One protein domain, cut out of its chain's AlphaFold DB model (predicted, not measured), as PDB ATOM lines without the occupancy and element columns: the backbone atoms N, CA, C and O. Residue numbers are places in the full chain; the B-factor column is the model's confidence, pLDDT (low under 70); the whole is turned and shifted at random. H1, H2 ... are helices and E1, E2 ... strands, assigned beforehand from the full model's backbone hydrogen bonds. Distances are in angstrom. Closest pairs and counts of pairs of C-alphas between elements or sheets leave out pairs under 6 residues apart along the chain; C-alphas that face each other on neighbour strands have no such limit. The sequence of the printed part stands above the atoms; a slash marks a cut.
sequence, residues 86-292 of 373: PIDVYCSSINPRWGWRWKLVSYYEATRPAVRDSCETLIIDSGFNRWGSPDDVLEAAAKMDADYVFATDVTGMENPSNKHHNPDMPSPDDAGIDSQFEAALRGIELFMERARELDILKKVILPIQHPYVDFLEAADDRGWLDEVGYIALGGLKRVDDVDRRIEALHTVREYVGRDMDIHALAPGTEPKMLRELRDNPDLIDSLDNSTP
ATOM      1  N   PRO A  86     115.576  86.519 118.328       95.94
ATOM      2  CA  PRO A  86     116.186  85.277 117.838       95.94
ATOM      3  C   PRO A  86     117.698  85.375 117.575       95.94
ATOM      4  O   PRO A  86     118.331  84.350 117.372       95.94
ATOM      5  N   ILE A  87     118.256  86.590 117.567       98.44
ATOM      6  CA  ILE A  87     119.682  86.864 117.361       98.44
ATOM      7  C   ILE A  87     120.295  87.286 118.698       98.44
ATOM      8  O   ILE A  87     119.859  88.277 119.297       98.44
ATOM      9  N   ASP A  88     121.352  86.610 119.137       98.56
ATOM     10  CA  ASP A  88     122.035  86.949 120.384       98.56
ATOM     11  C   ASP A  88     122.740  88.314 120.268       98.56
ATOM     12  O   ASP A  88     123.641  88.527 119.450       98.56
ATOM     13  N   VAL A  89     122.357  89.268 121.122       98.25
ATOM     14  CA  VAL A  89     122.912  90.632 121.106       98.25
ATOM     15  C   VAL A  89     124.052  90.747 122.107       98.25
ATOM     16  O   VAL A  89     123.832  91.050 123.281       98.25
ATOM     17  N   TYR A  90     125.288  90.575 121.658       98.56
ATOM     18  CA  TYR A  90     126.466  90.773 122.493       98.56
ATOM     19  C   TYR A  90     126.733  92.258 122.739       98.56
ATOM     20  O   TYR A  90     126.830  93.081 121.830       98.56
ATOM     21  N   CYS A  91     126.907  92.627 124.004       97.75
ATOM     22  CA  CYS A  91     127.312  93.978 124.370       97.75
ATOM     23  C   CYS A  91     128.808  94.015 124.691       97.75
ATOM     24  O   CYS A  91     129.250  93.412 125.673       97.75
ATOM     25  N   SER A  92     129.578  94.775 123.906       95.62
ATOM     26  CA  SER A  92     130.993  95.046 124.194       95.62
ATOM     27  C   SER A  92     131.103  95.944 125.432       95.62
ATOM     28  O   SER A  92     131.087  97.176 125.315       95.62
ATOM     29  N   SER A  93     131.206  95.351 126.622       95.12
ATOM     30  CA  SER A  93     131.169  96.075 127.896       95.12
ATOM     31  C   SER A  93     132.066  95.450 128.953       95.12
ATOM     32  O   SER A  93     132.078  94.247 129.177       95.12
ATOM     33  N   ILE A  94     132.758  96.326 129.677       94.38
ATOM     34  CA  ILE A  94     133.644  95.996 130.800       94.38
ATOM     35  C   ILE A  94     133.057  96.437 132.147       94.38
ATOM     36  O   ILE A  94     133.773  96.507 133.155       94.38
ATOM     37  N   ASN A  95     131.780  96.830 132.155       94.25
ATOM     38  CA  ASN A  95     131.093  97.359 133.322       94.25
ATOM     39  C   ASN A  95     130.231  96.259 133.967       94.25
ATOM     40  O   ASN A  95     129.203  95.878 133.402       94.25
ATOM     41  N   PRO A  96     130.599  95.766 135.163       94.81
ATOM     42  CA  PRO A  96     129.850  94.708 135.839       94.81
ATOM     43  C   PRO A  96     128.575  95.216 136.531       94.81
ATOM     44  O   PRO A  96     127.816  94.429 137.080       94.81
ATOM     45  N   ARG A  97     128.326  96.536 136.550       94.69
ATOM     46  CA  ARG A  97     127.197  97.142 137.283       94.69
ATOM     47  C   ARG A  97     125.840  96.997 136.592       94.69
ATOM     48  O   ARG A  97     124.842  97.459 137.135       94.69
ATOM     49  N   TRP A  98     125.795  96.402 135.406       95.31
ATOM     50  CA  TRP A  98     124.552  96.060 134.726       95.31
ATOM     51  C   TRP A  98     124.654  94.653 134.153       95.31
ATOM     52  O   TRP A  98     125.680  94.292 133.574       95.31
ATOM     53  N   GLY A  99     123.596  93.866 134.336       94.81
ATOM     54  CA  GLY A  99     123.497  92.519 133.785       94.81
ATOM     55  C   GLY A  99     122.957  92.532 132.358       94.81
ATOM     56  O   GLY A  99     122.082  93.343 132.045       94.81
ATOM     57  N   TRP A 100     123.450  91.648 131.502       97.06
ATOM     58  CA  TRP A 100     122.882  91.346 130.184       97.06
ATOM     59  C   TRP A 100     123.362  89.969 129.744       97.06
ATOM     60  O   TRP A 100     124.521  89.654 130.000       97.06
ATOM     61  N   ARG A 101     122.500  89.165 129.107       96.81
ATOM     62  CA  ARG A 101     122.792  87.753 128.810       96.81
ATOM     63  C   ARG A 101     124.100  87.561 128.058       96.81
ATOM     64  O   ARG A 101     124.908  86.746 128.478       96.81
ATOM     65  N   TRP A 102     124.349  88.364 127.029       98.38
ATOM     66  CA  TRP A 102     125.484  88.162 126.130       98.38
ATOM     67  C   TRP A 102     126.480  89.315 126.215       98.38
ATOM     68  O   TRP A 102     126.183  90.452 125.839       98.38
ATOM     69  N   LYS A 103     127.691  89.060 126.708       98.19
ATOM     70  CA  LYS A 103     128.749  90.079 126.774       98.19
ATOM     71  C   LYS A 103     129.978  89.669 125.991       98.19
ATOM     72  O   LYS A 103     130.305  88.497 125.862       98.19
ATOM     73  N   LEU A 104     130.665  90.683 125.487       97.25
ATOM     74  CA  LEU A 104     131.927  90.552 124.777       97.25
ATOM     75  C   LEU A 104     132.958  91.449 125.458       97.25
ATOM     76  O   LEU A 104     132.679  92.611 125.772       97.25
ATOM     77  N   VAL A 105     134.147  90.907 125.709       95.94
ATOM     78  CA  VAL A 105     135.248  91.623 126.360       95.94
ATOM     79  C   VAL A 105     136.543  91.349 125.610       95.94
ATOM     80  O   VAL A 105     136.916  90.199 125.416       95.94
ATOM     81  N   SER A 106     137.275  92.393 125.226       94.31
ATOM     82  CA  SER A 106     138.608  92.208 124.643       94.31
ATOM     83  C   SER A 106     139.577  91.609 125.668       94.31
ATOM     84  O   SER A 106     139.547  91.984 126.843       94.31
ATOM     85  N   TYR A 107     140.483  90.732 125.235       94.44
ATOM     86  CA  TYR A 107     141.371  89.954 126.108       94.44
ATOM     87  C   TYR A 107     142.169  90.822 127.101       94.44
ATOM     88  O   TYR A 107     142.324  90.467 128.269       94.44
ATOM     89  N   TYR A 108     142.605  92.019 126.696       91.88
ATOM     90  CA  TYR A 108     143.361  92.932 127.564       91.88
ATOM     91  C   TYR A 108     142.517  93.567 128.689       91.88
ATOM     92  O   TYR A 108     143.071  94.160 129.618       91.88
ATOM     93  N   GLU A 109     141.187  93.448 128.648       93.44
ATOM     94  CA  GLU A 109     140.269  93.857 129.721       93.44
ATOM     95  C   GLU A 109     139.863  92.685 130.636       93.44
ATOM     96  O   GLU A 109     139.151  92.901 131.621       93.44
ATOM     97  N   ALA A 110     140.403  91.472 130.424       89.25
ATOM     98  CA  ALA A 110     140.230  90.285 131.282       89.25
ATOM     99  C   ALA A 110     140.863  90.424 132.690       89.25
ATOM    100  O   ALA A 110     141.209  89.462 133.379       89.25
ATOM    101  N   THR A 111     141.065  91.653 133.154       89.12
ATOM    102  CA  THR A 111     141.445  92.006 134.527       89.12
ATOM    103  C   THR A 111     140.230  92.299 135.409       89.12
ATOM    104  O   THR A 111     140.393  92.569 136.599       89.12
ATOM    105  N   ARG A 112     139.015  92.216 134.851       91.38
ATOM    106  CA  ARG A 112     137.747  92.566 135.505       91.38
ATOM    107  C   ARG A 112     136.816  91.349 135.620       91.38
ATOM    108  O   ARG A 112     135.779  91.322 134.962       91.38
ATOM    109  N   PRO A 113     137.134  90.363 136.475       90.50
ATOM    110  CA  PRO A 113     136.395  89.096 136.541       90.50
ATOM    111  C   PRO A 113     134.908  89.265 136.874       90.50
ATOM    112  O   PRO A 113     134.092  88.499 136.389       90.50
ATOM    113  N   ALA A 114     134.534  90.325 137.601       93.19
ATOM    114  CA  ALA A 114     133.136  90.628 137.921       93.19
ATOM    115  C   ALA A 114     132.234  90.827 136.683       93.19
ATOM    116  O   ALA A 114     131.015  90.835 136.818       93.19
ATOM    117  N   VAL A 115     132.801  91.029 135.484       94.50
ATOM    118  CA  VAL A 115     132.006  91.076 134.247       94.50
ATOM    119  C   VAL A 115     131.390  89.709 133.941       94.50
ATOM    120  O   VAL A 115     130.240  89.684 133.511       94.50
ATOM    121  N   ARG A 116     132.084  88.599 134.237       95.44
ATOM    122  CA  ARG A 116     131.549  87.239 134.059       95.44
ATOM    123  C   ARG A 116     130.269  87.029 134.862       95.44
ATOM    124  O   ARG A 116     129.299  86.510 134.330       95.44
ATOM    125  N   ASP A 117     130.229  87.530 136.096       94.38
ATOM    126  CA  ASP A 117     129.051  87.439 136.972       94.38
ATOM    127  C   ASP A 117     127.865  88.311 136.502       94.38
ATOM    128  O   ASP A 117     126.796  88.301 137.110       94.38
ATOM    129  N   SER A 118     128.054  89.112 135.448       95.56
ATOM    130  CA  SER A 118     127.051  90.034 134.904       95.56
ATOM    131  C   SER A 118     126.502  89.607 133.538       95.56
ATOM    132  O   SER A 118     125.825  90.404 132.881       95.56
ATOM    133  N   CYS A 119     126.800  88.383 133.101       96.81
ATOM    134  CA  CYS A 119     126.292  87.795 131.866       96.81
ATOM    135  C   CYS A 119     126.079  86.284 131.993       96.81
ATOM    136  O   CYS A 119     126.619  85.638 132.887       96.81
ATOM    137  N   GLU A 120     125.280  85.737 131.085       96.94
ATOM    138  CA  GLU A 120     125.074  84.298 130.927       96.94
ATOM    139  C   GLU A 120     126.139  83.705 130.008       96.94
ATOM    140  O   GLU A 120     126.782  82.731 130.387       96.94
ATOM    141  N   THR A 121     126.386  84.363 128.872       98.19
ATOM    142  CA  THR A 121     127.381  83.975 127.875       98.19
ATOM    143  C   THR A 121     128.415  85.080 127.694       98.19
ATOM    144  O   THR A 121     128.075  86.257 127.515       98.19
ATOM    145  N   LEU A 122     129.692  84.705 127.723       98.44
ATOM    146  CA  LEU A 122     130.828  85.606 127.557       98.44
ATOM    147  C   LEU A 122     131.713  85.172 126.386       98.44
ATOM    148  O   LEU A 122     132.233  84.054 126.372       98.44
ATOM    149  N   ILE A 123     131.954  86.106 125.462       98.50
ATOM    150  CA  ILE A 123     132.980  85.994 124.422       98.50
ATOM    151  C   ILE A 123     134.216  86.794 124.839       98.50
ATOM    152  O   ILE A 123     134.104  87.963 125.232       98.50
ATOM    153  N   ILE A 124     135.401  86.195 124.696       97.62
ATOM    154  CA  ILE A 124     136.666  86.937 124.713       97.62
ATOM    155  C   ILE A 124     137.118  87.266 123.295       97.62
ATOM    156  O   ILE A 124     137.278  86.388 122.452       97.62
ATOM    157  N   ASP A 125     137.339  88.556 123.063       94.81
ATOM    158  CA  ASP A 125     137.775  89.116 121.790       94.81
ATOM    159  C   ASP A 125     139.294  89.294 121.724       94.81
ATOM    160  O   ASP A 125     139.918  89.786 122.670       94.81
ATOM    161  N   SER A 126     139.888  88.907 120.593       90.31
ATOM    162  CA  SER A 126     141.323  89.022 120.326       90.31
ATOM    163  C   SER A 126     141.798  90.471 120.201       90.31
ATOM    164  O   SER A 126     142.991  90.732 120.337       90.31
ATOM    165  N   GLY A 127     140.874  91.420 120.020       84.94
ATOM    166  CA  GLY A 127     141.112  92.856 120.096       84.94
ATOM    167  C   GLY A 127     141.390  93.508 118.742       84.94
ATOM    168  O   GLY A 127     142.388  93.245 118.089       84.94
ATOM    169  N   PHE A 128     140.556  94.483 118.380       72.50
ATOM    170  CA  PHE A 128     140.584  95.161 117.074       72.50
ATOM    171  C   PHE A 128     141.847  95.999 116.769       72.50
ATOM    172  O   PHE A 128     142.285  96.070 115.632       72.50
ATOM    173  N   ASN A 129     142.429  96.670 117.773       74.56
ATOM    174  CA  ASN A 129     143.592  97.568 117.595       74.56
ATOM    175  C   ASN A 129     144.820  97.127 118.410       74.56
ATOM    176  O   ASN A 129     145.777  97.896 118.578       74.56
ATOM    177  N   ARG A 130     144.761  95.942 119.019       80.69
ATOM    178  CA  ARG A 130     145.781  95.418 119.930       80.69
ATOM    179  C   ARG A 130     145.854  93.915 119.724       80.69
ATOM    180  O   ARG A 130     144.995  93.219 120.238       80.69
ATOM    181  N   TRP A 131     146.872  93.442 119.017       78.19
ATOM    182  CA  TRP A 131     147.096  92.013 118.846       78.19
ATOM    183  C   TRP A 131     147.385  91.343 120.182       78.19
ATOM    184  O   TRP A 131     148.384  91.670 120.820       78.19
ATOM    185  N   GLY A 132     146.519  90.429 120.608       83.19
ATOM    186  CA  GLY A 132     146.902  89.407 121.576       83.19
ATOM    187  C   GLY A 132     147.515  88.221 120.844       83.19
ATOM    188  O   GLY A 132     146.989  87.817 119.808       83.19
ATOM    189  N   SER A 133     148.600  87.643 121.369       90.38
ATOM    190  CA  SER A 133     149.006  86.317 120.883       90.38
ATOM    191  C   SER A 133     147.896  85.299 121.154       90.38
ATOM    192  O   SER A 133     147.072  85.526 122.049       90.38
ATOM    193  N   PRO A 134     147.886  84.149 120.457       93.81
ATOM    194  CA  PRO A 134     147.020  83.041 120.829       93.81
ATOM    195  C   PRO A 134     147.057  82.728 122.326       93.81
ATOM    196  O   PRO A 134     146.005  82.612 122.946       93.81
ATOM    197  N   ASP A 135     148.245  82.685 122.938       93.81
ATOM    198  CA  ASP A 135     148.377  82.411 124.371       93.81
ATOM    199  C   ASP A 135     147.751  83.509 125.247       93.81
ATOM    200  O   ASP A 135     147.023  83.180 126.181       93.81
ATOM    201  N   ASP A 136     147.954  84.795 124.932       93.25
ATOM    202  CA  ASP A 136     147.358  85.904 125.698       93.25
ATOM    203  C   ASP A 136     145.821  85.854 125.664       93.25
ATOM    204  O   ASP A 136     145.143  86.063 126.677       93.25
ATOM    205  N   VAL A 137     145.260  85.591 124.480       94.94
ATOM    206  CA  VAL A 137     143.811  85.548 124.256       94.94
ATOM    207  C   VAL A 137     143.200  84.322 124.938       94.94
ATOM    208  O   VAL A 137     142.173  84.432 125.613       94.94
ATOM    209  N   LEU A 138     143.853  83.165 124.831       96.06
ATOM    210  CA  LEU A 138     143.409  81.918 125.450       96.06
ATOM    211  C   LEU A 138     143.554  81.933 126.978       96.06
ATOM    212  O   LEU A 138     142.663  81.447 127.678       96.06
ATOM    213  N   GLU A 139     144.613  82.537 127.521       95.50
ATOM    214  CA  GLU A 139     144.749  82.755 128.966       95.50
ATOM    215  C   GLU A 139     143.638  83.680 129.479       95.50
ATOM    216  O   GLU A 139     143.024  83.398 130.512       95.50
ATOM    217  N   ALA A 140     143.329  84.756 128.751       95.50
ATOM    218  CA  ALA A 140     142.224  85.647 129.089       95.50
ATOM    219  C   ALA A 140     140.869  84.920 129.076       95.50
ATOM    220  O   ALA A 140     140.085  85.090 130.013       95.50
ATOM    221  N   ALA A 141     140.619  84.080 128.065       96.81
ATOM    222  CA  ALA A 141     139.429  83.236 127.976       96.81
ATOM    223  C   ALA A 141     139.317  82.274 129.162       96.81
ATOM    224  O   ALA A 141     138.278  82.234 129.820       96.81
ATOM    225  N   ALA A 142     140.396  81.571 129.508       96.19
ATOM    226  CA  ALA A 142     140.418  80.674 130.661       96.19
ATOM    227  C   ALA A 142     140.202  81.424 131.986       96.19
ATOM    228  O   ALA A 142     139.432  80.990 132.841       96.19
ATOM    229  N   LYS A 143     140.849  82.581 132.159       95.00
ATOM    230  CA  LYS A 143     140.756  83.399 133.374       95.00
ATOM    231  C   LYS A 143     139.356  83.960 133.613       95.00
ATOM    232  O   LYS A 143     138.950  84.111 134.764       95.00
ATOM    233  N   MET A 144     138.662  84.322 132.540       95.25
ATOM    234  CA  MET A 144     137.307  84.870 132.588       95.25
ATOM    235  C   MET A 144     136.229  83.786 132.520       95.25
ATOM    236  O   MET A 144     135.055  84.141 132.534       95.25
ATOM    237  N   ASP A 145     136.622  82.508 132.451       96.06
ATOM    238  CA  ASP A 145     135.736  81.363 132.215       96.06
ATOM    239  C   ASP A 145     134.809  81.608 131.017       96.06
ATOM    240  O   ASP A 145     133.587  81.603 131.131       96.06
ATOM    241  N   ALA A 146     135.396  81.960 129.874       97.06
ATOM    242  CA  ALA A 146     134.648  82.323 128.680       97.06
ATOM    243  C   ALA A 146     133.980  81.102 128.024       97.06
ATOM    244  O   ALA A 146     134.533  79.991 127.982       97.06
ATOM    245  N   ASP A 147     132.793  81.333 127.469       98.44
ATOM    246  CA  ASP A 147     132.061  80.318 126.710       98.44
ATOM    247  C   ASP A 147     132.673  80.164 125.323       98.44
ATOM    248  O   ASP A 147     132.896  79.042 124.868       98.44
ATOM    249  N   TYR A 148     133.047  81.295 124.721       98.62
ATOM    250  CA  TYR A 148     133.677  81.354 123.412       98.62
ATOM    251  C   TYR A 148     134.859  82.324 123.379       98.62
ATOM    252  O   TYR A 148     135.010  83.212 124.226       98.62
ATOM    253  N   VAL A 149     135.691  82.166 122.358       98.00
ATOM    254  CA  VAL A 149     136.866  83.000 122.123       98.00
ATOM    255  C   VAL A 149     137.046  83.237 120.627       98.00
ATOM    256  O   VAL A 149     137.000  82.288 119.847       98.00
ATOM    257  N   PHE A 150     137.251  84.488 120.215       96.88
ATOM    258  CA  PHE A 150     137.652  84.769 118.836       96.88
ATOM    259  C   PHE A 150     139.097  84.320 118.625       96.88
ATOM    260  O   PHE A 150     139.973  84.637 119.437       96.88
ATOM    261  N   ALA A 151     139.350  83.600 117.530       95.25
ATOM    262  CA  ALA A 151     140.722  83.381 117.090       95.25
ATOM    263  C   ALA A 151     141.391  84.722 116.768       95.25
ATOM    264  O   ALA A 151     140.718  85.696 116.425       95.25
ATOM    265  N   THR A 152     142.716  84.789 116.903       88.62
ATOM    266  CA  THR A 152     143.421  86.049 116.677       88.62
ATOM    267  C   THR A 152     143.308  86.487 115.224       88.62
ATOM    268  O   THR A 152     143.750  85.793 114.312       88.62
ATOM    269  N   ASP A 153     142.752  87.679 115.042       80.06
ATOM    270  CA  ASP A 153     142.535  88.312 113.750       80.06
ATOM    271  C   ASP A 153     143.611  89.372 113.457       80.06
ATOM    272  O   ASP A 153     143.838  90.279 114.265       80.06
ATOM    273  N   VAL A 154     144.279  89.259 112.304       80.06
ATOM    274  CA  VAL A 154     145.243  90.255 111.807       80.06
ATOM    275  C   VAL A 154     144.562  91.058 110.697       80.06
ATOM    276  O   VAL A 154     144.406  90.600 109.568       80.06
ATOM    277  N   THR A 155     144.166  92.287 111.007       76.62
ATOM    278  CA  THR A 155     143.264  93.123 110.194       76.62
ATOM    279  C   THR A 155     143.948  94.283 109.459       76.62
ATOM    280  O   THR A 155     143.301  94.981 108.663       76.62
ATOM    281  N   GLY A 156     145.219  94.554 109.768       68.44
ATOM    282  CA  GLY A 156     146.011  95.671 109.239       68.44
ATOM    283  C   GLY A 156     145.655  97.043 109.839       68.44
ATOM    284  O   GLY A 156     146.153  98.069 109.382       68.44
ATOM    285  N   MET A 157     144.757  97.100 110.829       68.38
ATOM    286  CA  MET A 157     144.357  98.334 111.542       68.38
ATOM    287  C   MET A 157     145.143  98.603 112.815       68.38
ATOM    288  O   MET A 157     144.871  99.558 113.553       68.38
ATOM    289  N   GLU A 158     146.080  97.734 113.123       72.94
ATOM    290  CA  GLU A 158     146.689  97.699 114.423       72.94
ATOM    291  C   GLU A 158     147.627  98.875 114.606       72.94
ATOM    292  O   GLU A 158     148.241  99.392 113.676       72.94
ATOM    293  N   ASN A 159     147.712  99.330 115.852       73.75
ATOM    294  CA  ASN A 159     148.643 100.377 116.217       73.75
ATOM    295  C   ASN A 159     149.763  99.753 117.059       73.75
ATOM    296  O   ASN A 159     149.537  99.498 118.250       73.75
ATOM    297  N   PRO A 160     150.967  99.565 116.486       73.12
ATOM    298  CA  PRO A 160     152.105  98.971 117.182       73.12
ATOM    299  C   PRO A 160     152.544  99.730 118.439       73.12
ATOM    300  O   PRO A 160     153.222  99.177 119.298       73.12
ATOM    301  N   SER A 161     152.148 101.001 118.590       78.19
ATOM    302  CA  SER A 161     152.450 101.794 119.792       78.19
ATOM    303  C   SER A 161     151.555 101.469 120.995       78.19
ATOM    304  O   SER A 161     151.803 101.952 122.105       78.19
ATOM    305  N   ASN A 162     150.507 100.661 120.813       77.62
ATOM    306  CA  ASN A 162     149.633 100.276 121.911       77.62
ATOM    307  C   ASN A 162     150.362  99.355 122.902       77.62
ATOM    308  O   ASN A 162     151.008  98.388 122.523       77.62
ATOM    309  N   LYS A 163     150.169  99.605 124.205       71.62
ATOM    310  CA  LYS A 163     150.824  98.888 125.322       71.62
ATOM    311  C   LYS A 163     150.674  97.354 125.300       71.62
ATOM    312  O   LYS A 163     151.460  96.666 125.938       71.62
ATOM    313  N   HIS A 164     149.654  96.846 124.616       70.62
ATOM    314  CA  HIS A 164     149.336  95.420 124.515       70.62
ATOM    315  C   HIS A 164     149.399  94.939 123.063       70.62
ATOM    316  O   HIS A 164     148.648  94.063 122.672       70.62
ATOM    317  N   HIS A 165     150.195  95.586 122.220       78.81
ATOM    318  CA  HIS A 165     150.457  95.065 120.889       78.81
ATOM    319  C   HIS A 165     151.493  93.947 121.002       78.81
ATOM    320  O   HIS A 165     152.588  94.185 121.514       78.81
ATOM    321  N   ASN A 166     151.133  92.744 120.566       83.94
ATOM    322  CA  ASN A 166     152.058  91.626 120.525       83.94
ATOM    323  C   ASN A 166     152.867  91.659 119.210       83.94
ATOM    324  O   ASN A 166     152.268  91.493 118.149       83.94
ATOM    325  N   PRO A 167     154.194  91.891 119.259       82.19
ATOM    326  CA  PRO A 167     155.034  91.980 118.066       82.19
ATOM    327  C   PRO A 167     155.296  90.623 117.398       82.19
ATOM    328  O   PRO A 167     155.862  90.603 116.313       82.19
ATOM    329  N   ASP A 168     154.919  89.514 118.039       84.19
ATOM    330  CA  ASP A 168     155.137  88.160 117.521       84.19
ATOM    331  C   ASP A 168     153.985  87.690 116.612       84.19
ATOM    332  O   ASP A 168     154.018  86.568 116.101       84.19
ATOM    333  N   MET A 169     152.950  88.517 116.414       89.62
ATOM    334  CA  MET A 169     151.891  88.210 115.454       89.62
ATOM    335  C   MET A 169     152.370  88.429 114.013       89.62
ATOM    336  O   MET A 169     153.082  89.401 113.762       89.62
ATOM    337  N   PRO A 170     151.950  87.572 113.061       90.31
ATOM    338  CA  PRO A 170     152.345  87.700 111.666       90.31
ATOM    339  C   PRO A 170     151.916  89.038 111.066       90.31
ATOM    340  O   PRO A 170     150.797  89.505 111.292       90.31
ATOM    341  N   SER A 171     152.786  89.612 110.245       89.00
ATOM    342  CA  SER A 171     152.570  90.875 109.547       89.00
ATOM    343  C   SER A 171     153.050  90.802 108.090       89.00
ATOM    344  O   SER A 171     153.910  89.981 107.767       89.00
ATOM    345  N   PRO A 172     152.563  91.684 107.199       88.00
ATOM    346  CA  PRO A 172     153.081  91.784 105.829       88.00
ATOM    347  C   PRO A 172     154.564  92.180 105.725       88.00
ATOM    348  O   PRO A 172     155.149  92.084 104.651       88.00
ATOM    349  N   ASP A 173     155.177  92.651 106.816       87.88
ATOM    350  CA  ASP A 173     156.605  92.987 106.857       87.88
ATOM    351  C   ASP A 173     157.489  91.751 107.141       87.88
ATOM    352  O   ASP A 173     158.719  91.820 107.016       87.88
ATOM    353  N   ASP A 174     156.890  90.615 107.514       87.62
ATOM    354  CA  ASP A 174     157.606  89.378 107.815       87.62
ATOM    355  C   ASP A 174     158.007  88.608 106.551       87.62
ATOM    356  O   ASP A 174     157.325  88.584 105.526       87.62
ATOM    357  N   ALA A 175     159.148  87.920 106.623       90.88
ATOM    358  CA  ALA A 175     159.669  87.171 105.486       90.88
ATOM    359  C   ALA A 175     158.739  86.008 105.095       90.88
ATOM    360  O   ALA A 175     158.572  85.059 105.861       90.88
ATOM    361  N   GLY A 176     158.229  86.039 103.860       90.12
ATOM    362  CA  GLY A 176     157.354  84.996 103.311       90.12
ATOM    363  C   GLY A 176     155.863  85.228 103.552       90.12
ATOM    364  O   GLY A 176     155.096  84.284 103.383       90.12
ATOM    365  N   ILE A 177     155.474  86.440 103.957       91.00
ATOM    366  CA  ILE A 177     154.085  86.896 104.001       91.00
ATOM    367  C   ILE A 177     153.944  88.014 102.973       91.00
ATOM    368  O   ILE A 177     154.501  89.095 103.145       91.00
ATOM    369  N   ASP A 178     153.217  87.748 101.896       91.19
ATOM    370  CA  ASP A 178     153.153  88.643 100.741       91.19
ATOM    371  C   ASP A 178     151.964  89.621 100.815       91.19
ATOM    372  O   ASP A 178     151.860  90.538  99.999       91.19
ATOM    373  N   SER A 179     151.046  89.446 101.775       90.81
ATOM    374  CA  SER A 179     149.862  90.303 101.923       90.81
ATOM    375  C   SER A 179     149.264  90.313 103.333       90.81
ATOM    376  O   SER A 179     149.517  89.431 104.155       90.81
ATOM    377  N   GLN A 180     148.380  91.285 103.592       88.62
ATOM    378  CA  GLN A 180     147.573  91.329 104.817       88.62
ATOM    379  C   GLN A 180     146.642  90.116 104.954       88.62
ATOM    380  O   GLN A 180     146.413  89.636 106.061       88.62
ATOM    381  N   PHE A 181     146.132  89.601 103.835       90.69
ATOM    382  CA  PHE A 181     145.303  88.399 103.807       90.69
ATOM    383  C   PHE A 181     146.089  87.166 104.278       90.69
ATOM    384  O   PHE A 181     145.618  86.411 105.126       90.69
ATOM    385  N   GLU A 182     147.326  86.998 103.802       91.38
ATOM    386  CA  GLU A 182     148.201  85.912 104.258       91.38
ATOM    387  C   GLU A 182     148.599  86.061 105.729       91.38
ATOM    388  O   GLU A 182     148.611  85.068 106.459       91.38
ATOM    389  N   ALA A 183     148.859  87.289 106.192       91.31
ATOM    390  CA  ALA A 183     149.126  87.563 107.602       91.31
ATOM    391  C   ALA A 183     147.941  87.141 108.493       91.31
ATOM    392  O   ALA A 183     148.141  86.479 109.514       91.31
ATOM    393  N   ALA A 184     146.710  87.457 108.074       91.31
ATOM    394  CA  ALA A 184     145.479  87.056 108.758       91.31
ATOM    395  C   ALA A 184     145.344  85.534 108.845       91.31
ATOM    396  O   ALA A 184     145.182  84.989 109.939       91.31
ATOM    397  N   LEU A 185     145.490  84.835 107.716       93.81
ATOM    398  CA  LEU A 185     145.442  83.374 107.687       93.81
ATOM    399  C   LEU A 185     146.526  82.757 108.575       93.81
ATOM    400  O   LEU A 185     146.251  81.808 109.307       93.81
ATOM    401  N   ARG A 186     147.747  83.302 108.570       93.44
ATOM    402  CA  ARG A 186     148.834  82.790 109.413       93.44
ATOM    403  C   ARG A 186     148.570  83.024 110.900       93.44
ATOM    404  O   ARG A 186     148.866  82.146 111.707       93.44
ATOM    405  N   GLY A 187     148.005  84.173 111.271       93.06
ATOM    406  CA  GLY A 187     147.609  84.469 112.650       93.06
ATOM    407  C   GLY A 187     146.547  83.496 113.166       93.06
ATOM    408  O   GLY A 187     146.692  82.940 114.257       93.06
ATOM    409  N   ILE A 188     145.536  83.218 112.340       95.38
ATOM    410  CA  ILE A 188     144.504  82.218 112.631       95.38
ATOM    411  C   ILE A 188     145.111  80.820 112.735       95.38
ATOM    412  O   ILE A 188     144.780  80.087 113.661       95.38
ATOM    413  N   GLU A 189     146.019  80.439 111.835       96.38
ATOM    414  CA  GLU A 189     146.663  79.123 111.858       96.38
ATOM    415  C   GLU A 189     147.381  78.864 113.189       96.38
ATOM    416  O   GLU A 189     147.152  77.826 113.814       96.38
ATOM    417  N   LEU A 190     148.161  79.841 113.671       95.50
ATOM    418  CA  LEU A 190     148.817  79.778 114.982       95.50
ATOM    419  C   LEU A 190     147.799  79.616 116.121       95.50
ATOM    420  O   LEU A 190     148.022  78.851 117.061       95.50
ATOM    421  N   PHE A 191     146.665  80.316 116.038       96.75
ATOM    422  CA  PHE A 191     145.599  80.189 117.027       96.75
ATOM    423  C   PHE A 191     144.950  78.801 117.003       96.75
ATOM    424  O   PHE A 191     144.760  78.189 118.053       96.75
ATOM    425  N   MET A 192     144.636  78.284 115.816       97.88
ATOM    426  CA  MET A 192     143.996  76.983 115.627       97.88
ATOM    427  C   MET A 192     144.902  75.833 116.079       97.88
ATOM    428  O   MET A 192     144.427  74.903 116.729       97.88
ATOM    429  N   GLU A 193     146.208  75.902 115.807       97.50
ATOM    430  CA  GLU A 193     147.197  74.963 116.357       97.50
ATOM    431  C   GLU A 193     147.134  74.931 117.884       97.50
ATOM    432  O   GLU A 193     146.987  73.861 118.483       97.50
ATOM    433  N   ARG A 194     147.139  76.105 118.521       97.31
ATOM    434  CA  ARG A 194     147.074  76.194 119.979       97.31
ATOM    435  C   ARG A 194     145.737  75.707 120.543       97.31
ATOM    436  O   ARG A 194     145.708  75.004 121.553       97.31
ATOM    437  N   ALA A 195     144.630  76.030 119.881       97.31
ATOM    438  CA  ALA A 195     143.296  75.582 120.270       97.31
ATOM    439  C   ALA A 195     143.134  74.055 120.164       97.31
ATOM    440  O   ALA A 195     142.473  73.458 121.019       97.31
ATOM    441  N   ARG A 196     143.768  73.410 119.170       97.94
ATOM    442  CA  ARG A 196     143.841  71.940 119.060       97.94
ATOM    443  C   ARG A 196     144.591  71.324 120.234       97.94
ATOM    444  O   ARG A 196     144.105  70.361 120.819       97.94
ATOM    445  N   GLU A 197     145.747  71.873 120.601       98.06
ATOM    446  CA  GLU A 197     146.541  71.374 121.735       98.06
ATOM    447  C   GLU A 197     145.784  71.436 123.067       98.06
ATOM    448  O   GLU A 197     145.995  70.597 123.944       98.06
ATOM    449  N   LEU A 198     144.918  72.439 123.220       97.00
ATOM    450  CA  LEU A 198     144.104  72.652 124.414       97.00
ATOM    451  C   LEU A 198     142.737  71.952 124.369       97.00
ATOM    452  O   LEU A 198     142.028  71.992 125.371       97.00
ATOM    453  N   ASP A 199     142.377  71.312 123.250       97.25
ATOM    454  CA  ASP A 199     141.081  70.652 123.025       97.25
ATOM    455  C   ASP A 199     139.869  71.589 123.227       97.25
ATOM    456  O   ASP A 199     138.888  71.263 123.896       97.25
ATOM    457  N   ILE A 200     139.945  72.799 122.661       97.25
ATOM    458  CA  ILE A 200     138.906  73.840 122.800       97.25
ATOM    459  C   ILE A 200     138.335  74.328 121.466       97.25
ATOM    460  O   ILE A 200     137.632  75.333 121.445       97.25
ATOM    461  N   LEU A 201     138.602  73.637 120.353       97.31
ATOM    462  CA  LEU A 201     138.167  74.056 119.009       97.31
ATOM    463  C   LEU A 201     136.670  74.392 118.919       97.31
ATOM    464  O   LEU A 201     136.291  75.341 118.244       97.31
ATOM    465  N   LYS A 202     135.813  73.678 119.660       95.44
ATOM    466  CA  LYS A 202     134.361  73.934 119.688       95.44
ATOM    467  C   LYS A 202     133.948  75.234 120.392       95.44
ATOM    468  O   LYS A 202     132.798  75.630 120.269       95.44
ATOM    469  N   LYS A 203     134.864  75.893 121.106       97.62
ATOM    470  CA  LYS A 203     134.676  77.232 121.690       97.62
ATOM    471  C   LYS A 203     135.231  78.353 120.809       97.62
ATOM    472  O   LYS A 203     135.039  79.526 121.124       97.62
ATOM    473  N   VAL A 204     135.980  78.013 119.763       98.38
ATOM    474  CA  VAL A 204     136.621  79.007 118.905       98.38
ATOM    475  C   VAL A 204     135.596  79.567 117.933       98.38
ATOM    476  O   VAL A 204     134.882  78.811 117.277       98.38
ATOM    477  N   ILE A 205     135.565  80.892 117.829       98.44
ATOM    478  CA  ILE A 205     134.874  81.598 116.761       98.44
ATOM    479  C   ILE A 205     135.929  82.063 115.758       98.44
ATOM    480  O   ILE A 205     136.843  82.819 116.105       98.44
ATOM    481  N   LEU A 206     135.822  81.583 114.524       97.69
ATOM    482  CA  LEU A 206     136.791  81.841 113.463       97.69
ATOM    483  C   LEU A 206     136.492  83.188 112.779       97.69
ATOM    484  O   LEU A 206     135.446  83.306 112.140       97.69
ATOM    485  N   PRO A 207     137.358  84.210 112.882       95.81
ATOM    486  CA  PRO A 207     137.140  85.477 112.203       95.81
ATOM    487  C   PRO A 207     137.348  85.320 110.693       95.81
ATOM    488  O   PRO A 207     138.341  84.759 110.236       95.81
ATOM    489  N   ILE A 208     136.400  85.845 109.927       95.06
ATOM    490  CA  ILE A 208     136.373  85.872 108.469       95.06
ATOM    491  C   ILE A 208     136.399  87.336 108.041       95.06
ATOM    492  O   ILE A 208     135.544  88.135 108.439       95.06
ATOM    493  N   GLN A 209     137.390  87.691 107.229       90.44
ATOM    494  CA  GLN A 209     137.606  89.049 106.735       90.44
ATOM    495  C   GLN A 209     137.298  89.158 105.243       90.44
ATOM    496  O   GLN A 209     137.207  88.161 104.532       90.44
ATOM    497  N   HIS A 210     137.132  90.388 104.758       86.50
ATOM    498  CA  HIS A 210     136.990  90.635 103.326       86.50
ATOM    499  C   HIS A 210     138.316  90.347 102.586       86.50
ATOM    500  O   HIS A 210     139.363  90.763 103.089       86.50
ATOM    501  N   PRO A 211     138.302  89.759 101.370       91.19
ATOM    502  CA  PRO A 211     137.145  89.243 100.622       91.19
ATOM    503  C   PRO A 211     136.583  87.948 101.228       91.19
ATOM    504  O   PRO A 211     137.290  86.956 101.361       91.19
ATOM    505  N   TYR A 212     135.297  87.965 101.600       93.31
ATOM    506  CA  TYR A 212     134.723  86.952 102.495       93.31
ATOM    507  C   TYR A 212     134.699  85.544 101.904       93.31
ATOM    508  O   TYR A 212     135.021  84.594 102.608       93.31
ATOM    509  N   VAL A 213     134.330  85.403 100.628       95.81
ATOM    510  CA  VAL A 213     134.256  84.091  99.966       95.81
ATOM    511  C   VAL A 213     135.650  83.488  99.824       95.81
ATOM    512  O   VAL A 213     135.849  82.358 100.247       95.81
ATOM    513  N   ASP A 214     136.632  84.257  99.352       95.31
ATOM    514  CA  ASP A 214     138.016  83.784  99.231       95.31
ATOM    515  C   ASP A 214     138.596  83.381 100.599       95.31
ATOM    516  O   ASP A 214     139.340  82.406 100.714       95.31
ATOM    517  N   PHE A 215     138.245  84.115 101.662       95.25
ATOM    518  CA  PHE A 215     138.659  83.779 103.025       95.25
ATOM    519  C   PHE A 215     138.005  82.479 103.511       95.25
ATOM    520  O   PHE A 215     138.676  81.647 104.123       95.25
ATOM    521  N   LEU A 216     136.714  82.283 103.226       97.50
ATOM    522  CA  LEU A 216     135.992  81.049 103.545       97.50
ATOM    523  C   LEU A 216     136.552  79.851 102.775       97.50
ATOM    524  O   LEU A 216     136.802  78.824 103.395       97.50
ATOM    525  N   GLU A 217     136.831  79.995 101.479       98.12
ATOM    526  CA  GLU A 217     137.484  78.959 100.667       98.12
ATOM    527  C   GLU A 217     138.859  78.601 101.240       98.12
ATOM    528  O   GLU A 217     139.178  77.429 101.433       98.12
ATOM    529  N   ALA A 218     139.657  79.604 101.616       97.25
ATOM    530  CA  ALA A 218     140.954  79.381 102.246       97.25
ATOM    531  C   ALA A 218     140.847  78.684 103.617       97.25
ATOM    532  O   ALA A 218     141.744  77.915 103.982       97.25
ATOM    533  N   ALA A 219     139.794  78.963 104.390       97.38
ATOM    534  CA  ALA A 219     139.523  78.300 105.662       97.38
ATOM    535  C   ALA A 219     139.036  76.854 105.466       97.38
ATOM    536  O   ALA A 219     139.453  75.967 106.220       97.38
ATOM    537  N   ASP A 220     138.208  76.611 104.450       97.94
ATOM    538  CA  ASP A 220     137.699  75.290 104.069       97.94
ATOM    539  C   ASP A 220     138.827  74.377 103.573       97.94
ATOM    540  O   ASP A 220     139.011  73.274 104.085       97.94
ATOM    541  N   ASP A 221     139.699  74.882 102.694       98.12
ATOM    542  CA  ASP A 221     140.889  74.169 102.199       98.12
ATOM    543  C   ASP A 221     141.829  73.713 103.331       98.12
ATOM    544  O   ASP A 221     142.563  72.727 103.203       98.12
ATOM    545  N   ARG A 222     141.822  74.435 104.457       97.62
ATOM    546  CA  ARG A 222     142.603  74.121 105.664       97.62
ATOM    547  C   ARG A 222     141.850  73.232 106.659       97.62
ATOM    548  O   ARG A 222     142.427  72.858 107.681       97.62
ATOM    549  N   GLY A 223     140.594  72.896 106.373       97.62
ATOM    550  CA  GLY A 223     139.710  72.092 107.215       97.62
ATOM    551  C   GLY A 223     139.216  72.810 108.471       97.62
ATOM    552  O   GLY A 223     138.708  72.162 109.381       97.62
ATOM    553  N   TRP A 224     139.376  74.134 108.569       98.00
ATOM    554  CA  TRP A 224     138.999  74.870 109.781       98.00
ATOM    555  C   TRP A 224     137.487  74.927 109.971       98.00
ATOM    556  O   TRP A 224     137.024  74.864 111.108       98.00
ATOM    557  N   LEU A 225     136.723  75.004 108.875       97.44
ATOM    558  CA  LEU A 225     135.260  75.053 108.928       97.44
ATOM    559  C   LEU A 225     134.648  73.761 109.499       97.44
ATOM    560  O   LEU A 225     133.627  73.833 110.171       97.44
ATOM    561  N   ASP A 226     135.300  72.607 109.326       97.12
ATOM    562  CA  ASP A 226     134.872  71.333 109.931       97.12
ATOM    563  C   ASP A 226     135.212  71.237 111.435       97.12
ATOM    564  O   ASP A 226     134.602  70.483 112.209       97.12
ATOM    565  N   GLU A 227     136.234  71.974 111.871       97.25
ATOM    566  CA  GLU A 227     136.736  71.941 113.244       97.25
ATOM    567  C   GLU A 227     135.916  72.836 114.173       97.25
ATOM    568  O   GLU A 227     135.592  72.427 115.300       97.25
ATOM    569  N   VAL A 228     135.541  74.023 113.696       97.75
ATOM    570  CA  VAL A 228     134.712  74.984 114.434       97.75
ATOM    571  C   VAL A 228     133.220  74.752 114.170       97.75
ATOM    572  O   VAL A 228     132.836  73.909 113.371       97.75
ATOM    573  N   GLY A 229     132.362  75.443 114.917       96.50
ATOM    574  CA  GLY A 229     130.922  75.522 114.625       96.50
ATOM    575  C   GLY A 229     130.423  76.960 114.519       96.50
ATOM    576  O   GLY A 229     129.222  77.179 114.438       96.50
ATOM    577  N   TYR A 230     131.344  77.928 114.567       98.31
ATOM    578  CA  TYR A 230     131.035  79.343 114.693       98.31
ATOM    579  C   TYR A 230     132.068  80.180 113.933       98.31
ATOM    580  O   TYR A 230     133.276  80.036 114.153       98.31
ATOM    581  N   ILE A 231     131.605  81.091 113.078       98.44
ATOM    582  CA  ILE A 231     132.428  82.108 112.417       98.44
ATOM    583  C   ILE A 231     132.045  83.528 112.850       98.44
ATOM    584  O   ILE A 231     130.912  83.787 113.253       98.44
ATOM    585  N   ALA A 232     132.980  84.469 112.736       97.81
ATOM    586  CA  ALA A 232     132.751  85.892 112.962       97.81
ATOM    587  C   ALA A 232     132.950  86.669 111.666       97.81
ATOM    588  O   ALA A 232     134.034  86.623 111.094       97.81
ATOM    589  N   LEU A 233     131.955  87.427 111.220       95.75
ATOM    590  CA  LEU A 233     132.096  88.260 110.033       95.75
ATOM    591  C   LEU A 233     132.653  89.636 110.406       95.75
ATOM    592  O   LEU A 233     131.924  90.498 110.903       95.75
ATOM    593  N   GLY A 234     133.952  89.822 110.184       92.00
ATOM    594  CA  GLY A 234     134.683  91.061 110.439       92.00
ATOM    595  C   GLY A 234     134.554  92.090 109.318       92.00
ATOM    596  O   GLY A 234     133.935  91.854 108.292       92.00
ATOM    597  N   GLY A 235     135.116  93.285 109.516       88.00
ATOM    598  CA  GLY A 235     135.261  94.282 108.444       88.00
ATOM    599  C   GLY A 235     133.982  95.010 107.994       88.00
ATOM    600  O   GLY A 235     134.099  96.050 107.345       88.00
ATOM    601  N   LEU A 236     132.786  94.565 108.398       90.31
ATOM    602  CA  LEU A 236     131.497  95.132 107.970       90.31
ATOM    603  C   LEU A 236     131.403  96.651 108.154       90.31
ATOM    604  O   LEU A 236     130.985  97.351 107.240       90.31
ATOM    605  N   LYS A 237     131.866  97.195 109.287       86.31
ATOM    606  CA  LYS A 237     131.854  98.649 109.554       86.31
ATOM    607  C   LYS A 237     132.615  99.510 108.549       86.31
ATOM    608  O   LYS A 237     132.406 100.717 108.533       86.31
ATOM    609  N   ARG A 238     133.541  98.930 107.784       83.81
ATOM    610  CA  ARG A 238     134.295  99.650 106.747       83.81
ATOM    611  C   ARG A 238     133.517  99.753 105.435       83.81
ATOM    612  O   ARG A 238     133.932 100.469 104.532       83.81
ATOM    613  N   VAL A 239     132.418  99.016 105.320       87.06
ATOM    614  CA  VAL A 239     131.499  99.087 104.194       87.06
ATOM    615  C   VAL A 239     130.439 100.129 104.542       87.06
ATOM    616  O   VAL A 239     129.459  99.835 105.222       87.06
ATOM    617  N   ASP A 240     130.655 101.368 104.095       84.25
ATOM    618  CA  ASP A 240     129.779 102.502 104.432       84.25
ATOM    619  C   ASP A 240     128.322 102.261 104.002       84.25
ATOM    620  O   ASP A 240     127.372 102.639 104.692       84.25
ATOM    621  N   ASP A 241     128.138 101.577 102.875       92.62
ATOM    622  CA  ASP A 241     126.828 101.273 102.321       92.62
ATOM    623  C   ASP A 241     126.153 100.098 103.048       92.62
ATOM    624  O   ASP A 241     126.665  98.978 103.093       92.62
ATOM    625  N   VAL A 242     124.979 100.364 103.625       94.62
ATOM    626  CA  VAL A 242     124.212  99.366 104.384       94.62
ATOM    627  C   VAL A 242     123.732  98.212 103.501       94.62
ATOM    628  O   VAL A 242     123.712  97.076 103.964       94.62
ATOM    629  N   ASP A 243     123.405  98.473 102.231       95.75
ATOM    630  CA  ASP A 243     122.963  97.435 101.293       95.75
ATOM    631  C   ASP A 243     124.077  96.427 101.017       95.75
ATOM    632  O   ASP A 243     123.854  95.223 101.116       95.75
ATOM    633  N   ARG A 244     125.303  96.900 100.784       95.12
ATOM    634  CA  ARG A 244     126.474  96.022 100.636       95.12
ATOM    635  C   ARG A 244     126.799  95.215 101.890       95.12
ATOM    636  O   ARG A 244     127.251  94.079 101.779       95.12
ATOM    637  N   ARG A 245     126.586  95.771 103.089       96.31
ATOM    638  CA  ARG A 245     126.736  95.001 104.339       96.31
ATOM    639  C   ARG A 245     125.702  93.882 104.434       96.31
ATOM    640  O   ARG A 245     126.059  92.774 104.812       96.31
ATOM    641  N   ILE A 246     124.450  94.168 104.079       97.88
ATOM    642  CA  ILE A 246     123.374  93.170 104.030       97.88
ATOM    643  C   ILE A 246     123.702  92.086 102.993       97.88
ATOM    644  O   ILE A 246     123.639  90.900 103.304       97.88
ATOM    645  N   GLU A 247     124.126  92.475 101.790       97.56
ATOM    646  CA  GLU A 247     124.536  91.548 100.725       97.56
ATOM    647  C   GLU A 247     125.679  90.628 101.174       97.56
ATOM    648  O   GLU A 247     125.633  89.423 100.927       97.56
ATOM    649  N   ALA A 248     126.672  91.164 101.889       97.00
ATOM    650  CA  ALA A 248     127.760  90.368 102.449       97.00
ATOM    651  C   ALA A 248     127.263  89.314 103.453       97.00
ATOM    652  O   ALA A 248     127.700  88.167 103.388       97.00
ATOM    653  N   LEU A 249     126.332  89.678 104.344       98.31
ATOM    654  CA  LEU A 249     125.733  88.736 105.296       98.31
ATOM    655  C   LEU A 249     124.998  87.603 104.572       98.31
ATOM    656  O   LEU A 249     125.209  86.436 104.899       98.31
ATOM    657  N   HIS A 250     124.191  87.932 103.560       98.50
ATOM    658  CA  HIS A 250     123.483  86.931 102.751       98.50
ATOM    659  C   HIS A 250     124.450  86.026 101.992       98.50
ATOM    660  O   HIS A 250     124.285  84.812 102.015       98.50
ATOM    661  N   THR A 251     125.491  86.602 101.387       97.94
ATOM    662  CA  THR A 251     126.516  85.855 100.641       97.94
ATOM    663  C   THR A 251     127.220  84.839 101.538       97.94
ATOM    664  O   THR A 251     127.368  83.674 101.172       97.94
ATOM    665  N   VAL A 252     127.631  85.260 102.736       98.25
ATOM    666  CA  VAL A 252     128.294  84.375 103.702       98.25
ATOM    667  C   VAL A 252     127.333  83.301 104.196       98.25
ATOM    668  O   VAL A 252     127.702  82.129 104.197       98.25
ATOM    669  N   ARG A 253     126.093  83.664 104.555       98.25
ATOM    670  CA  ARG A 253     125.071  82.698 104.984       98.25
ATOM    671  C   ARG A 253     124.759  81.665 103.900       98.25
ATOM    672  O   ARG A 253     124.591  80.490 104.218       98.25
ATOM    673  N   GLU A 254     124.690  82.075 102.637       98.38
ATOM    674  CA  GLU A 254     124.501  81.164 101.504       98.38
ATOM    675  C   GLU A 254     125.676  80.188 101.363       98.38
ATOM    676  O   GLU A 254     125.448  79.002 101.127       98.38
ATOM    677  N   TYR A 255     126.911  80.660 101.566       98.31
ATOM    678  CA  TYR A 255     128.114  79.833 101.480       98.31
ATOM    679  C   TYR A 255     128.185  78.779 102.596       98.31
ATOM    680  O   TYR A 255     128.355  77.595 102.311       98.31
ATOM    681  N   VAL A 256     128.057  79.189 103.864       97.81
ATOM    682  CA  VAL A 256     128.266  78.286 105.017       97.81
ATOM    683  C   VAL A 256     127.024  77.478 105.402       97.81
ATOM    684  O   VAL A 256     127.114  76.505 106.148       97.81
ATOM    685  N   GLY A 257     125.849  77.862 104.902       97.50
ATOM    686  CA  GLY A 257     124.588  77.202 105.213       97.50
ATOM    687  C   GLY A 257     124.066  77.502 106.623       97.50
ATOM    688  O   GLY A 257     124.420  78.493 107.259       97.50
ATOM    689  N   ARG A 258     123.144  76.652 107.094       96.25
ATOM    690  CA  ARG A 258     122.423  76.825 108.374       96.25
ATOM    691  C   ARG A 258     123.029  76.057 109.550       96.25
ATOM    692  O   ARG A 258     122.570  76.237 110.666       96.25
ATOM    693  N   ASP A 259     124.005  75.191 109.290       96.12
ATOM    694  CA  ASP A 259     124.639  74.366 110.328       96.12
ATOM    695  C   ASP A 259     125.827  75.083 111.002       96.12
ATOM    696  O   ASP A 259     126.368  74.582 111.985       96.12
ATOM    697  N   MET A 260     126.239  76.236 110.465       98.00
ATOM    698  CA  MET A 260     127.325  77.075 110.971       98.00
ATOM    699  C   MET A 260     126.752  78.334 111.620       98.00
ATOM    700  O   MET A 260     126.015  79.077 110.961       98.00
ATOM    701  N   ASP A 261     127.139  78.609 112.865       98.62
ATOM    702  CA  ASP A 261     126.750  79.844 113.539       98.62
ATOM    703  C   ASP A 261     127.542  81.037 112.964       98.62
ATOM    704  O   ASP A 261     128.736  80.929 112.657       98.62
ATOM    705  N   ILE A 262     126.902  82.200 112.835       98.75
ATOM    706  CA  ILE A 262     127.501  83.439 112.321       98.75
ATOM    707  C   ILE A 262     127.346  84.566 113.341       98.75
ATOM    708  O   ILE A 262     126.234  84.972 113.681       98.75
ATOM    709  N   HIS A 263     128.477  85.117 113.784       98.69
ATOM    710  CA  HIS A 263     128.554  86.320 114.607       98.69
ATOM    711  C   HIS A 263     128.890  87.521 113.721       98.69
ATOM    712  O   HIS A 263     130.003  87.625 113.208       98.69
ATOM    713  N   ALA A 264     127.971  88.464 113.532       97.94
ATOM    714  CA  ALA A 264     128.279  89.687 112.795       97.94
ATOM    715  C   ALA A 264     129.030  90.685 113.688       97.94
ATOM    716  O   ALA A 264     128.465  91.199 114.658       97.94
ATOM    717  N   LEU A 265     130.278  91.016 113.332       95.12
ATOM    718  CA  LEU A 265     131.055  92.000 114.081       95.12
ATOM    719  C   LEU A 265     130.586  93.413 113.738       95.12
ATOM    720  O   LEU A 265     130.955  94.017 112.724       95.12
ATOM    721  N   ALA A 266     129.752  93.933 114.628       92.62
ATOM    722  CA  ALA A 266     129.137  95.240 114.601       92.62
ATOM    723  C   ALA A 266     128.581  95.649 113.220       92.62
ATOM    724  O   ALA A 266     129.031  96.654 112.655       92.62
ATOM    725  N   PRO A 267     127.569  94.923 112.703       93.75
ATOM    726  CA  PRO A 267     127.048  95.080 111.343       93.75
ATOM    727  C   PRO A 267     126.463  96.466 111.075       93.75
ATOM    728  O   PRO A 267     126.358  96.883 109.927       93.75
ATOM    729  N   GLY A 268     126.087  97.199 112.120       93.06
ATOM    730  CA  GLY A 268     125.439  98.493 112.001       93.06
ATOM    731  C   GLY A 268     124.295  98.631 112.985       93.06
ATOM    732  O   GLY A 268     123.849  97.657 113.588       93.06
ATOM    733  N   THR A 269     123.833  99.861 113.161       94.88
ATOM    734  CA  THR A 269     122.623 100.164 113.938       94.88
ATOM    735  C   THR A 269     121.604 100.928 113.103       94.88
ATOM    736  O   THR A 269     120.629 101.448 113.631       94.88
ATOM    737  N   GLU A 270     121.839 101.047 111.798       94.00
ATOM    738  CA  GLU A 270     120.953 101.740 110.883       94.00
ATOM    739  C   GLU A 270     119.590 101.032 110.839       94.00
ATOM    740  O   GLU A 270     119.552  99.801 110.752       94.00
ATOM    741  N   PRO A 271     118.468 101.773 110.817       94.44
ATOM    742  CA  PRO A 271     117.124 101.193 110.809       94.44
ATOM    743  C   PRO A 271     116.915 100.128 109.727       94.44
ATOM    744  O   PRO A 271     116.265  99.118 109.972       94.44
ATOM    745  N   LYS A 272     117.522 100.315 108.549       95.38
ATOM    746  CA  LYS A 272     117.477  99.344 107.451       95.38
ATOM    747  C   LYS A 272     118.180  98.022 107.788       95.38
ATOM    748  O   LYS A 272     117.614  96.972 107.519       95.38
ATOM    749  N   MET A 273     119.363  98.069 108.408       96.88
ATOM    750  CA  MET A 273     120.071  96.871 108.881       96.88
ATOM    751  C   MET A 273     119.268  96.165 109.979       96.88
ATOM    752  O   MET A 273     119.076  94.958 109.929       96.88
ATOM    753  N   LEU A 274     118.752  96.916 110.955       97.19
ATOM    754  CA  LEU A 274     117.980  96.336 112.058       97.19
ATOM    755  C   LEU A 274     116.680  95.682 111.577       97.19
ATOM    756  O   LEU A 274     116.333  94.604 112.054       97.19
ATOM    757  N   ARG A 275     115.992  96.299 110.609       96.69
ATOM    758  CA  ARG A 275     114.812  95.705 109.970       96.69
ATOM    759  C   ARG A 275     115.163  94.412 109.244       96.69
ATOM    760  O   ARG A 275     114.453  93.429 109.404       96.69
ATOM    761  N   GLU A 276     116.266  94.400 108.498       97.75
ATOM    762  CA  GLU A 276     116.721  93.208 107.781       97.75
ATOM    763  C   GLU A 276     116.979  92.033 108.732       97.75
ATOM    764  O   GLU A 276     116.509  90.927 108.479       97.75
ATOM    765  N   LEU A 277     117.672  92.288 109.847       98.06
ATOM    766  CA  LEU A 277     117.959  91.283 110.873       98.06
ATOM    767  C   LEU A 277     116.692  90.781 111.575       98.06
ATOM    768  O   LEU A 277     116.582  89.597 111.879       98.06
ATOM    769  N   ARG A 278     115.716  91.664 111.811       97.69
ATOM    770  CA  ARG A 278     114.410  91.291 112.375       97.69
ATOM    771  C   ARG A 278     113.615  90.399 111.421       97.69
ATOM    772  O   ARG A 278     113.020  89.414 111.851       97.69
ATOM    773  N   ASP A 279     113.573  90.779 110.147       97.88
ATOM    774  CA  ASP A 279     112.740  90.132 109.132       97.88
ATOM    775  C   ASP A 279     113.385  88.825 108.623       97.88
ATOM    776  O   ASP A 279     112.675  87.914 108.188       97.88
ATOM    777  N   ASN A 280     114.711  88.692 108.747       98.25
ATOM    778  CA  ASN A 280     115.492  87.510 108.380       98.25
ATOM    779  C   ASN A 280     116.340  87.023 109.572       98.25
ATOM    780  O   ASN A 280     117.567  87.109 109.533       98.25
ATOM    781  N   PRO A 281     115.718  86.483 110.635       97.38
ATOM    782  CA  PRO A 281     116.433  86.133 111.859       97.38
ATOM    783  C   PRO A 281     117.435  84.984 111.692       97.38
ATOM    784  O   PRO A 281     118.389  84.911 112.445       97.38
ATOM    785  N   ASP A 282     117.264  84.130 110.675       97.62
ATOM    786  CA  ASP A 282     118.216  83.059 110.338       97.62
ATOM    787  C   ASP A 282     119.470  83.589 109.600       97.62
ATOM    788  O   ASP A 282     120.348  82.810 109.220       97.62
ATOM    789  N   LEU A 283     119.551  84.896 109.305       98.31
ATOM    790  CA  LEU A 283     120.666  85.472 108.546       98.31
ATOM    791  C   LEU A 283     121.980  85.374 109.328       98.31
ATOM    792  O   LEU A 283     123.003  85.002 108.757       98.31
ATOM    793  N   ILE A 284     121.932  85.636 110.633       98.50
ATOM    794  CA  ILE A 284     123.037  85.517 111.589       98.50
ATOM    795  C   ILE A 284     122.499  85.011 112.921       98.50
ATOM    796  O   ILE A 284     121.327  85.206 113.215       98.50
ATOM    797  N   ASP A 285     123.363  84.431 113.739       98.69
ATOM    798  CA  ASP A 285     122.979  83.847 115.028       98.69
ATOM    799  C   ASP A 285     123.283  84.812 116.175       98.69
ATOM    800  O   ASP A 285     122.629  84.811 117.217       98.69
ATOM    801  N   SER A 286     124.257  85.702 115.972       98.69
ATOM    802  CA  SER A 286     124.566  86.754 116.928       98.69
ATOM    803  C   SER A 286     125.240  87.967 116.296       98.69
ATOM    804  O   SER A 286     125.684  87.949 115.146       98.69
ATOM    805  N   LEU A 287     125.331  89.051 117.062       98.44
ATOM    806  CA  LEU A 287     126.088  90.248 116.698       98.44
ATOM    807  C   LEU A 287     126.642  90.938 117.935       98.44
ATOM    808  O   LEU A 287     126.117  90.741 119.030       98.44
ATOM    809  N   ASP A 288     127.617  91.831 117.763       96.88
ATOM    810  CA  ASP A 288     128.035  92.743 118.829       96.88
ATOM    811  C   ASP A 288     127.644  94.210 118.596       96.88
ATOM    812  O   ASP A 288     127.614  94.738 117.482       96.88
ATOM    813  N   ASN A 289     127.375  94.917 119.694       95.44
ATOM    814  CA  ASN A 289     127.195  96.360 119.691       95.44
ATOM    815  C   ASN A 289     127.919  97.005 120.879       95.44
ATOM    816  O   ASN A 289     127.677  96.703 122.048       95.44
ATOM    817  N   SER A 290     128.800  97.962 120.581       95.56
ATOM    818  CA  SER A 290     129.504  98.754 121.604       95.56
ATOM    819  C   SER A 290     128.745 100.009 122.056       95.56
ATOM    820  O   SER A 290     129.149 100.654 123.025       95.56
ATOM    821  N   THR A 291     127.661 100.381 121.368       96.62
ATOM    822  CA  THR A 291     126.853 101.576 121.666       96.62
ATOM    823  C   THR A 291     126.297 101.595 123.092       96.62
ATOM    824  O   THR A 291     126.422 102.653 123.715       96.62
ATOM    825  N   PRO A 292     125.775 100.479 123.654       97.25
ATOM    826  CA  PRO A 292     125.323 100.435 125.044       97.25
ATOM    827  C   PRO A 292     126.352 100.968 126.044       97.25
ATOM    828  O   PRO A 292     125.999 101.741 126.920       97.25
TER     829      PRO A 292
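AT A GLANCE: This is residues 86 to 292 of the 373 residues of an uncharacterized protein of Halorhabdus tiamatea SARL4B (UniProt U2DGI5). Eight parallel strands, E1 to E8, stand side by side in a closed barrel, the core of the domain, and helices H1, H2, H3, H4 and H6 pack on its outside, while the four-residue H5 sits by E5 and E6 at one end. The jacket of helices is incomplete: E1 passes to E2 with no named helix between, H7 packs on H6 away from the barrel, and a long loop of residues 151 to 179 links E4 to H3. The printed part has 207 residues with seven named helices and eight named strands, in the order E1 E2 H1 E3 H2 E4 H3 E5 H4 H5 E6 H6 E7 H7 E8; its class is mixed, helices and strands. It is compact, with a radius of gyration of the C-alphas of 16.2 A, and rounded, spanning 46 by 40 by 33 A.

HOW THE PARTS SIT: Round the closed barrel run E1, residues 88 to 92, E2, residues 102 to 106, E3, residues 121 to 125, E4, residues 148 to 150, E5, residues 204 to 208, E6, residues 230 to 233, E7, residues 261 to 264, and E8, residues 286 to 289, then E1 again. Each neighbour pair is parallel, with directions from 19 degrees apart for E7 and E8 to 36 degrees for E1 and E2. Within hydrogen-bond range are N 91 and O 102 at 2.9 A for E1 and E2, N 103 and O 121 at 2.9 A for E2 and E3, N 150 and O 124 at 2.9 A for E3 and E4, N 205 and O 149 at 2.8 A for E4 and E5, N 208 and O 232 at 2.8 A for E5 and E6, N 233 and O 263 at 2.8 A for E6 and E7, N 264 and O 286 at 2.8 A for E7 and E8, and N 90 and O 287 at 2.8 A for E8 and E1. H2, residues 134 to 143, is on the barrel, outside it, over E3 at a height over the sheet of 8.7 A, and runs along the strands. H3, residues 180 to 197, touches H2 with residues 190 to 194 alone; the closest C-alphas, of Pro 134 and Phe 191, are 5.0 A apart, at a steep tilt of 49 degrees, the same way. H6, residues 242 to 256, touches H4, residues 212 to 221, at a shallow tilt of 18 degrees, the closest C-alphas being those of Tyr 212 and Val 252, 7.0 A apart. H7, residues 271 to 279, is not on the barrel but touches H6, the C-alphas of Val 242 and Met 273 coming closest at 6.6 A. H1, residues 113 to 118, touches no helix and is on the barrel with 11 pairs of C-alphas within 10 A; H5, residues 224 to 227, is only just on it, with 5 such pairs. Six strand-helix-strand units, two parallel neighbour strands with one or more helices between, run from E2, H1, E3 to E7, H7, E8, each with a right-handed crossover. Every O i to N i+4 pair is within hydrogen-bond range in H2, H3, H4, H6 and H7; H1 has 0 of 2 but 3 of 3 O i to N i+3 pairs, and H5 is too short for an O i to N i+4 pair.

IN THESE COORDINATES: E1 begins at C-alpha 88, (122.035, 86.949, 120.384), and E8 ends at C-alpha 289, (127.195, 96.360, 119.691). E2 measures 13.8 A from first to last C-alpha and E3 13.1 A. H3, the longest helix by residues, measures 26.2 A from C-alpha 180 at (147.573, 91.329, 104.817), and H6 measures 21.5 A.

THE WHOLE: The C-alphas of Ala 175 and Asp 279 are the two farthest apart, at 47.2 A. The printed part has no cut, and the link from E4 to H3, 29 residues, is the long one. The mean pLDDT of the printed part is 93.3, and residues 156 to 157 are under 70.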